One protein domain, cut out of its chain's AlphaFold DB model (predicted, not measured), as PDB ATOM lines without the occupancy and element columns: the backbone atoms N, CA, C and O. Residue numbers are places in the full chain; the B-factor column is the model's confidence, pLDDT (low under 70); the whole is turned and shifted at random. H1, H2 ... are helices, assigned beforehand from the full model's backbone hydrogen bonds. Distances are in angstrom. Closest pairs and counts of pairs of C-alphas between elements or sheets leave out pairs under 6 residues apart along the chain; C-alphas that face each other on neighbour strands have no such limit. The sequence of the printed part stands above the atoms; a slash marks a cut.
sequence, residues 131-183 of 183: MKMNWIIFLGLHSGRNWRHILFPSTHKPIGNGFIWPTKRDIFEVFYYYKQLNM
ATOM      1  N   MET A 131       5.710  29.131  -7.425       93.88
ATOM      2  CA  MET A 131       5.662  27.663  -7.516       93.88
ATOM      3  C   MET A 131       4.535  27.131  -8.414       93.88
ATOM      4  O   MET A 131       4.790  26.405  -9.371       93.88
ATOM      5  N   LYS A 132       3.281  27.528  -8.162       92.88
ATOM      6  CA  LYS A 132       2.132  27.066  -8.960       92.88
ATOM      7  C   LYS A 132       2.291  27.395 -10.447       92.88
ATOM      8  O   LYS A 132       1.989  26.561 -11.294       92.88
ATOM      9  N   MET A 133       2.732  28.610 -10.755       91.44
ATOM     10  CA  MET A 133       2.841  29.089 -12.126       91.44
ATOM     11  C   MET A 133       4.023  28.450 -12.854       91.44
ATOM     12  O   MET A 133       3.875  28.032 -14.000       91.44
ATOM     13  N   ASN A 134       5.148  28.276 -12.159       94.31
ATOM     14  CA  ASN A 134       6.323  27.598 -12.695       94.31
ATOM     15  C   ASN A 134       5.983  26.159 -13.113       94.31
ATOM     16  O   ASN A 134       6.303  25.741 -14.224       94.31
ATOM     17  N   TRP A 135       5.228  25.429 -12.281       93.81
ATOM     18  CA  TRP A 135       4.743  24.085 -12.615       93.81
ATOM     19  C   TRP A 135       3.764  24.072 -13.796       93.81
ATOM     20  O   TRP A 135       3.836  23.173 -14.632       93.81
ATOM     21  N   ILE A 136       2.867  25.059 -13.902       91.44
ATOM     22  CA  ILE A 136       1.941  25.179 -15.043       91.44
ATOM     23  C   ILE A 136       2.707  25.399 -16.351       91.44
ATOM     24  O   ILE A 136       2.402  24.744 -17.350       91.44
ATOM     25  N   ILE A 137       3.698  26.294 -16.343       90.69
ATOM     26  CA  ILE A 137       4.553  26.585 -17.501       90.69
ATOM     27  C   ILE A 137       5.362  25.342 -17.876       90.69
ATOM     28  O   ILE A 137       5.324  24.917 -19.030       90.69
ATOM     29  N   PHE A 138       6.030  24.719 -16.901       91.31
ATOM     30  CA  PHE A 138       6.867  23.539 -17.119       91.31
ATOM     31  C   PHE A 138       6.079  22.357 -17.695       91.31
ATOM     32  O   PHE A 138       6.511  21.724 -18.656       91.31
ATOM     33  N   LEU A 139       4.899  22.068 -17.139       90.62
ATOM     34  CA  LEU A 139       4.042  20.972 -17.601       90.62
ATOM     35  C   LEU A 139       3.242  21.322 -18.866       90.62
ATOM     36  O   LEU A 139       2.542  20.463 -19.407       90.62
ATOM     37  N   GLY A 140       3.301  22.573 -19.334       89.19
ATOM     38  CA  GLY A 140       2.506  23.042 -20.466       89.19
ATOM     39  C   GLY A 140       1.000  22.930 -20.209       89.19
ATOM     40  O   GLY A 140       0.241  22.602 -21.120       89.19
ATOM     41  N   LEU A 141       0.559  23.154 -18.966       89.19
ATOM     42  CA  LEU A 141      -0.848  23.111 -18.540       89.19
ATOM     43  C   LEU A 141      -1.570  24.435 -18.822       89.19
ATOM     44  O   LEU A 141      -2.294  24.975 -17.987       89.19
ATOM     45  N   HIS A 142      -1.345  24.977 -20.008       83.94
ATOM     46  CA  HIS A 142      -1.985  26.190 -20.489       83.94
ATOM     47  C   HIS A 142      -2.707  25.911 -21.812       83.94
ATOM     48  O   HIS A 142      -2.643  24.807 -22.354       83.94
ATOM     49  N   SER A 143      -3.443  26.902 -22.325       79.31
ATOM     50  CA  SER A 143      -4.085  26.817 -23.648       79.31
ATOM     51  C   SER A 143      -5.036  25.620 -23.816       79.31
ATOM     52  O   SER A 143      -5.052  24.966 -24.851       79.31
ATOM     53  N   GLY A 144      -5.819  25.306 -22.776       79.62
ATOM     54  CA  GLY A 144      -6.815  24.223 -22.805       79.62
ATOM     55  C   GLY A 144      -6.260  22.818 -22.541       79.62
ATOM     56  O   GLY A 144      -7.020  21.848 -22.544       79.62
ATOM     57  N   ARG A 145      -4.955  22.679 -22.270       85.25
ATOM     58  CA  ARG A 145      -4.345  21.391 -21.924       85.25
ATOM     59  C   ARG A 145      -4.641  21.011 -20.477       85.25
ATOM     60  O   ARG A 145      -4.362  21.751 -19.542       85.25
ATOM     61  N   ASN A 146      -5.161  19.800 -20.317       85.94
ATOM     62  CA  ASN A 146      -5.410  19.178 -19.018       85.94
ATOM     63  C   ASN A 146      -4.302  18.184 -18.648       85.94
ATOM     64  O   ASN A 146      -3.563  17.723 -19.518       85.94
ATOM     65  N   TRP A 147      -4.274  17.768 -17.379       86.38
ATOM     66  CA  TRP A 147      -3.297  16.833 -16.800       86.38
ATOM     67  C   TRP A 147      -3.093  15.523 -17.582       86.38
ATOM     68  O   TRP A 147      -2.005  14.958 -17.570       86.38
ATOM     69  N   ARG A 148      -4.106  15.062 -18.328       86.56
ATOM     70  CA  ARG A 148      -4.018  13.859 -19.175       86.56
ATOM     71  C   ARG A 148      -2.926  13.951 -20.248       86.56
ATOM     72  O   ARG A 148      -2.366  12.929 -20.621       86.56
ATOM     73  N   HIS A 149      -2.588  15.158 -20.703       86.69
ATOM     74  CA  HIS A 149      -1.542  15.379 -21.712       86.69
ATOM     75  C   HIS A 149      -0.115  15.262 -21.154       86.69
ATOM     76  O   HIS A 149       0.838  15.404 -21.912       86.69
ATOM     77  N   ILE A 150       0.031  15.036 -19.845       87.00
ATOM     78  CA  ILE A 150       1.318  14.804 -19.176       87.00
ATOM     79  C   ILE A 150       1.657  13.304 -19.165       87.00
ATOM     80  O   ILE A 150       2.832  12.941 -19.118       87.00
ATOM     81  N   LEU A 151       0.638  12.432 -19.220       84.94
ATOM     82  CA  LEU A 151       0.796  10.975 -19.102       84.94
ATOM     83  C   LEU A 151       1.646  10.371 -20.221       84.94
ATOM     84  O   LEU A 151       2.425   9.453 -19.981       84.94
ATOM     85  N   PHE A 152       1.515  10.908 -21.432       84.38
ATOM     86  CA  PHE A 152       2.230  10.438 -22.610       84.38
ATOM     87  C   PHE A 152       3.166  11.520 -23.147       84.38
ATOM     88  O   PHE A 152       2.870  12.710 -23.004       84.38
ATOM     89  N   PRO A 153       4.284  11.131 -23.788       82.12
ATOM     90  CA  PRO A 153       5.155  12.084 -24.459       82.12
ATOM     91  C   PRO A 153       4.344  12.890 -25.479       82.12
ATOM     92  O   PRO A 153       3.669  12.340 -26.346       82.12
ATOM     93  N   SER A 154       4.400  14.211 -25.349       81.81
ATOM     94  CA  SER A 154       3.668  15.150 -26.195       81.81
ATOM     95  C   SER A 154       4.661  15.919 -27.058       81.81
ATOM     96  O   SER A 154       5.655  16.428 -26.557       81.81
ATOM     97  N   THR A 155       4.340  16.117 -28.334       83.12
ATOM     98  CA  THR A 155       5.088  16.990 -29.264       83.12
ATOM     99  C   THR A 155       4.774  18.481 -29.069       83.12
ATOM    100  O   THR A 155       4.954  19.296 -29.973       83.12
ATOM    101  N   HIS A 156       4.254  18.852 -27.896       83.06
ATOM    102  CA  HIS A 156       3.828  20.217 -27.621       83.06
ATOM    103  C   HIS A 156       5.041  21.137 -27.521       83.06
ATOM    104  O   HIS A 156       6.018  20.817 -26.843       83.06
ATOM    105  N   LYS A 157       4.963  22.289 -28.185       83.38
ATOM    106  CA  LYS A 157       6.047  23.268 -28.175       83.38
ATOM    107  C   LYS A 157       6.052  24.045 -26.857       83.38
ATOM    108  O   LYS A 157       4.978  24.370 -26.351       83.38
ATOM    109  N   PRO A 158       7.230  24.360 -26.299       82.12
ATOM    110  CA  PRO A 158       7.309  25.279 -25.173       82.12
ATOM    111  C   PRO A 158       6.782  26.664 -25.576       82.12
ATOM    112  O   PRO A 158       6.700  26.994 -26.760       82.12
ATOM    113  N   ILE A 159       6.435  27.482 -24.583       82.00
ATOM    114  CA  ILE A 159       6.080  28.885 -24.812       82.00
ATOM    115  C   ILE A 159       7.323  29.630 -25.314       82.00
ATOM    116  O   ILE A 159       8.400  29.516 -24.731       82.00
ATOM    117  N   GLY A 160       7.154  30.427 -26.367       82.12
ATOM    118  CA  GLY A 160       8.222  31.256 -26.921       82.12
ATOM    119  C   GLY A 160       9.142  30.510 -27.891       82.12
ATOM    120  O   GLY A 160       8.792  29.477 -28.457       82.12
ATOM    121  N   ASN A 161      10.317  31.088 -28.132       85.38
ATOM    122  CA  ASN A 161      11.284  30.629 -29.135       85.38
ATOM    123  C   ASN A 161      12.579  30.061 -28.525       85.38
ATOM    124  O   ASN A 161      13.473  29.676 -29.273       85.38
ATOM    125  N   GLY A 162      12.691  30.032 -27.192       85.44
ATOM    126  CA  GLY A 162      13.891  29.581 -26.480       85.44
ATOM    127  C   GLY A 162      15.066  30.566 -26.495       85.44
ATOM    128  O   GLY A 162      16.131  30.219 -26.000       85.44
ATOM    129  N   PHE A 163      14.890  31.770 -27.048       86.12
ATOM    130  CA  PHE A 163      15.870  32.863 -26.978       86.12
ATOM    131  C   PHE A 163      15.433  33.972 -26.021       86.12
ATOM    132  O   PHE A 163      16.268  34.673 -25.461       86.12
ATOM    133  N   ILE A 164      14.120  34.152 -25.874       85.81
ATOM    134  CA  ILE A 164      13.512  35.165 -25.020       85.81
ATOM    135  C   ILE A 164      12.473  34.460 -24.159       85.81
ATOM    136  O   ILE A 164      11.600  33.758 -24.678       85.81
ATOM    137  N   TRP A 165      12.555  34.683 -22.853       86.94
ATOM    138  CA  TRP A 165      11.569  34.222 -21.890       86.94
ATOM    139  C   TRP A 165      10.849  35.432 -21.297       86.94
ATOM    140  O   TRP A 165      11.499  36.451 -21.044       86.94
ATOM    141  N   PRO A 166       9.519  35.360 -21.105       88.31
ATOM    142  CA  PRO A 166       8.798  36.417 -20.406       88.31
ATOM    143  C   PRO A 166       9.384  36.621 -19.014       88.31
ATOM    144  O   PRO A 166       9.867  35.682 -18.399       88.31
ATOM    145  N   THR A 167       9.340  37.833 -18.478       90.56
ATOM    146  CA  THR A 167       9.658  38.017 -17.059       90.56
ATOM    147  C   THR A 167       8.412  37.801 -16.209       90.56
ATOM    148  O   THR A 167       7.286  37.778 -16.719       90.56
ATOM    149  N   LYS A 168       8.579  37.717 -14.886       87.94
ATOM    150  CA  LYS A 168       7.459  37.720 -13.929       87.94
ATOM    151  C   LYS A 168       6.421  38.821 -14.186       87.94
ATOM    152  O   LYS A 168       5.250  38.634 -13.867       87.94
ATOM    153  N   ARG A 169       6.836  39.956 -14.759       85.94
ATOM    154  CA  ARG A 169       5.961  41.100 -15.055       85.94
ATOM    155  C   ARG A 169       5.154  40.916 -16.343       85.94
ATOM    156  O   ARG A 169       4.008  41.344 -16.387       85.94
ATOM    157  N   ASP A 170       5.708  40.217 -17.329       86.56
ATOM    158  CA  ASP A 170       5.133  40.119 -18.681       86.56
ATOM    159  C   ASP A 170       4.293  38.846 -18.881       86.56
ATOM    160  O   ASP A 170       3.546  38.709 -19.852       86.56
ATOM    161  N   ILE A 171       4.407  37.881 -17.961       83.19
ATOM    162  CA  ILE A 171       3.878  36.523 -18.133       83.19
ATOM    163  C   ILE A 171       2.369  36.480 -18.421       83.19
ATOM    164  O   ILE A 171       1.911  35.676 -19.235       83.19
ATOM    165  N   PHE A 172       1.582  37.358 -17.794       82.25
ATOM    166  CA  PHE A 172       0.128  37.392 -17.971       82.25
ATOM    167  C   PHE A 172      -0.284  37.865 -19.365       82.25
ATOM    168  O   PHE A 172      -1.230  37.319 -19.938       82.25
ATOM    169  N   GLU A 173       0.444  38.826 -19.936       82.94
ATOM    170  CA  GLU A 173       0.203  39.294 -21.300       82.94
ATOM    171  C   GLU A 173       0.500  38.179 -22.305       82.94
ATOM    172  O   GLU A 173      -0.311  37.905 -23.191       82.94
ATOM    173  N   VAL A 174       1.607  37.453 -22.111       79.88
ATOM    174  CA  VAL A 174       1.967  36.315 -22.966       79.88
ATOM    175  C   VAL A 174       0.873  35.252 -22.965       79.88
ATOM    176  O   VAL A 174       0.473  34.792 -24.034       79.88
ATOM    177  N   PHE A 175       0.329  34.886 -21.801       80.50
ATOM    178  CA  PHE A 175      -0.763  33.909 -21.740       80.50
ATOM    179  C   PHE A 175      -2.040  34.379 -22.431       80.50
ATOM    180  O   PHE A 175      -2.721  33.564 -23.061       80.50
ATOM    181  N   TYR A 176      -2.357  35.669 -22.344       79.94
ATOM    182  CA  TYR A 176      -3.503  36.248 -23.036       79.94
ATOM    183  C   TYR A 176      -3.354  36.129 -24.562       79.94
ATOM    184  O   TYR A 176      -4.226  35.554 -25.220       79.94
ATOM    185  N   TYR A 177      -2.216  36.559 -25.116       79.44
ATOM    186  CA  TYR A 177      -1.936  36.455 -26.554       79.44
ATOM    187  C   TYR A 177      -1.872  35.003 -27.040       79.44
ATOM    188  O   TYR A 177      -2.430  34.661 -28.083       79.44
ATOM    189  N   TYR A 178      -1.241  34.115 -26.271       75.56
ATOM    190  CA  TYR A 178      -1.095  32.709 -26.653       75.56
ATOM    191  C   TYR A 178      -2.434  31.961 -26.657       75.56
ATOM    192  O   TYR A 178      -2.624  31.021 -27.433       75.56
ATOM    193  N   LYS A 179      -3.387  32.372 -25.811       73.44
ATOM    194  CA  LYS A 179      -4.763  31.864 -25.845       73.44
ATOM    195  C   LYS A 179      -5.494  32.323 -27.109       73.44
ATOM    196  O   LYS A 179      -6.228  31.529 -27.682       73.44
ATOM    197  N   GLN A 180      -5.283  33.563 -27.547       72.62
ATOM    198  CA  GLN A 180      -5.918  34.109 -28.751       72.62
ATOM    199  C   GLN A 180      -5.406  33.456 -30.044       72.62
ATOM    200  O   GLN A 180      -6.187  33.258 -30.961       72.62
ATOM    201  N   LEU A 181      -4.122  33.088 -30.109       68.94
ATOM    202  CA  LEU A 181      -3.528  32.423 -31.280       68.94
ATOM    203  C   LEU A 181      -3.953  30.956 -31.463       68.94
ATOM    204  O   LEU A 181      -3.764  30.410 -32.544       68.94
ATOM    205  N   ASN A 182      -4.459  30.307 -30.409       63.44
ATOM    206  CA  ASN A 182      -4.809  28.880 -30.410       63.44
ATOM    207  C   ASN A 182      -6.314  28.616 -30.194       63.44
ATOM    208  O   ASN A 182      -6.690  27.471 -29.936       63.44
ATOM    209  N   MET A 183      -7.153  29.659 -30.247       56.00
ATOM    210  CA  MET A 183      -8.609  29.546 -30.429       56.00
ATOM    211  C   MET A 183      -8.938  29.664 -31.912       56.00
ATOM    212  O   MET A 183      -9.837  28.919 -32.352       56.00
TER     213      MET A 183
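Overview. This is residues 131 to 183 of the 183 residues of the protein "Protein S-acyltransferase" of Schizaphis graminum (UniProt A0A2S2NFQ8). Three short helices stand separate from one another, H2 and H3 toward opposite ends of the longest axis and H1 between them along it; a long strand-free stretch, residues 151 to 170, runs from H2 back past the middle to H3. The printed part has 53 residues, with helices H1, H2, H3 in chain order and no named strand. The class is all helix, though just 23 residues are in named elements. The whole is compact, with a radius of gyration of the C-alphas of 11.3 A and spans of 31 by 27 by 21 A.

Arrangement. Start with H1, residues 131 to 138; it is apart from H2, residues 147 to 150, and from H3, residues 171 to 181. H2 and H3 are apart too. In H1 and H3 every O i to N i+4 pair is within hydrogen-bond range; H2 is too short for one.

Along the chain. Find C-alpha 131 at (5.662, 27.663, -7.516); H1 runs 10.5 A from there. H2 spans 5.6 A. H3 runs 15.6 A to C-alpha 181 at (-3.528, 32.423, -31.280).

Size, cuts and confidence. The farthest C-alphas, Phe 152 and Arg 169, are 31.8 A apart. The printed part has no cut. The link H1 to H2 is short, H2 to H3 long. Look for pLDDT under 70 at residues 181 to 183.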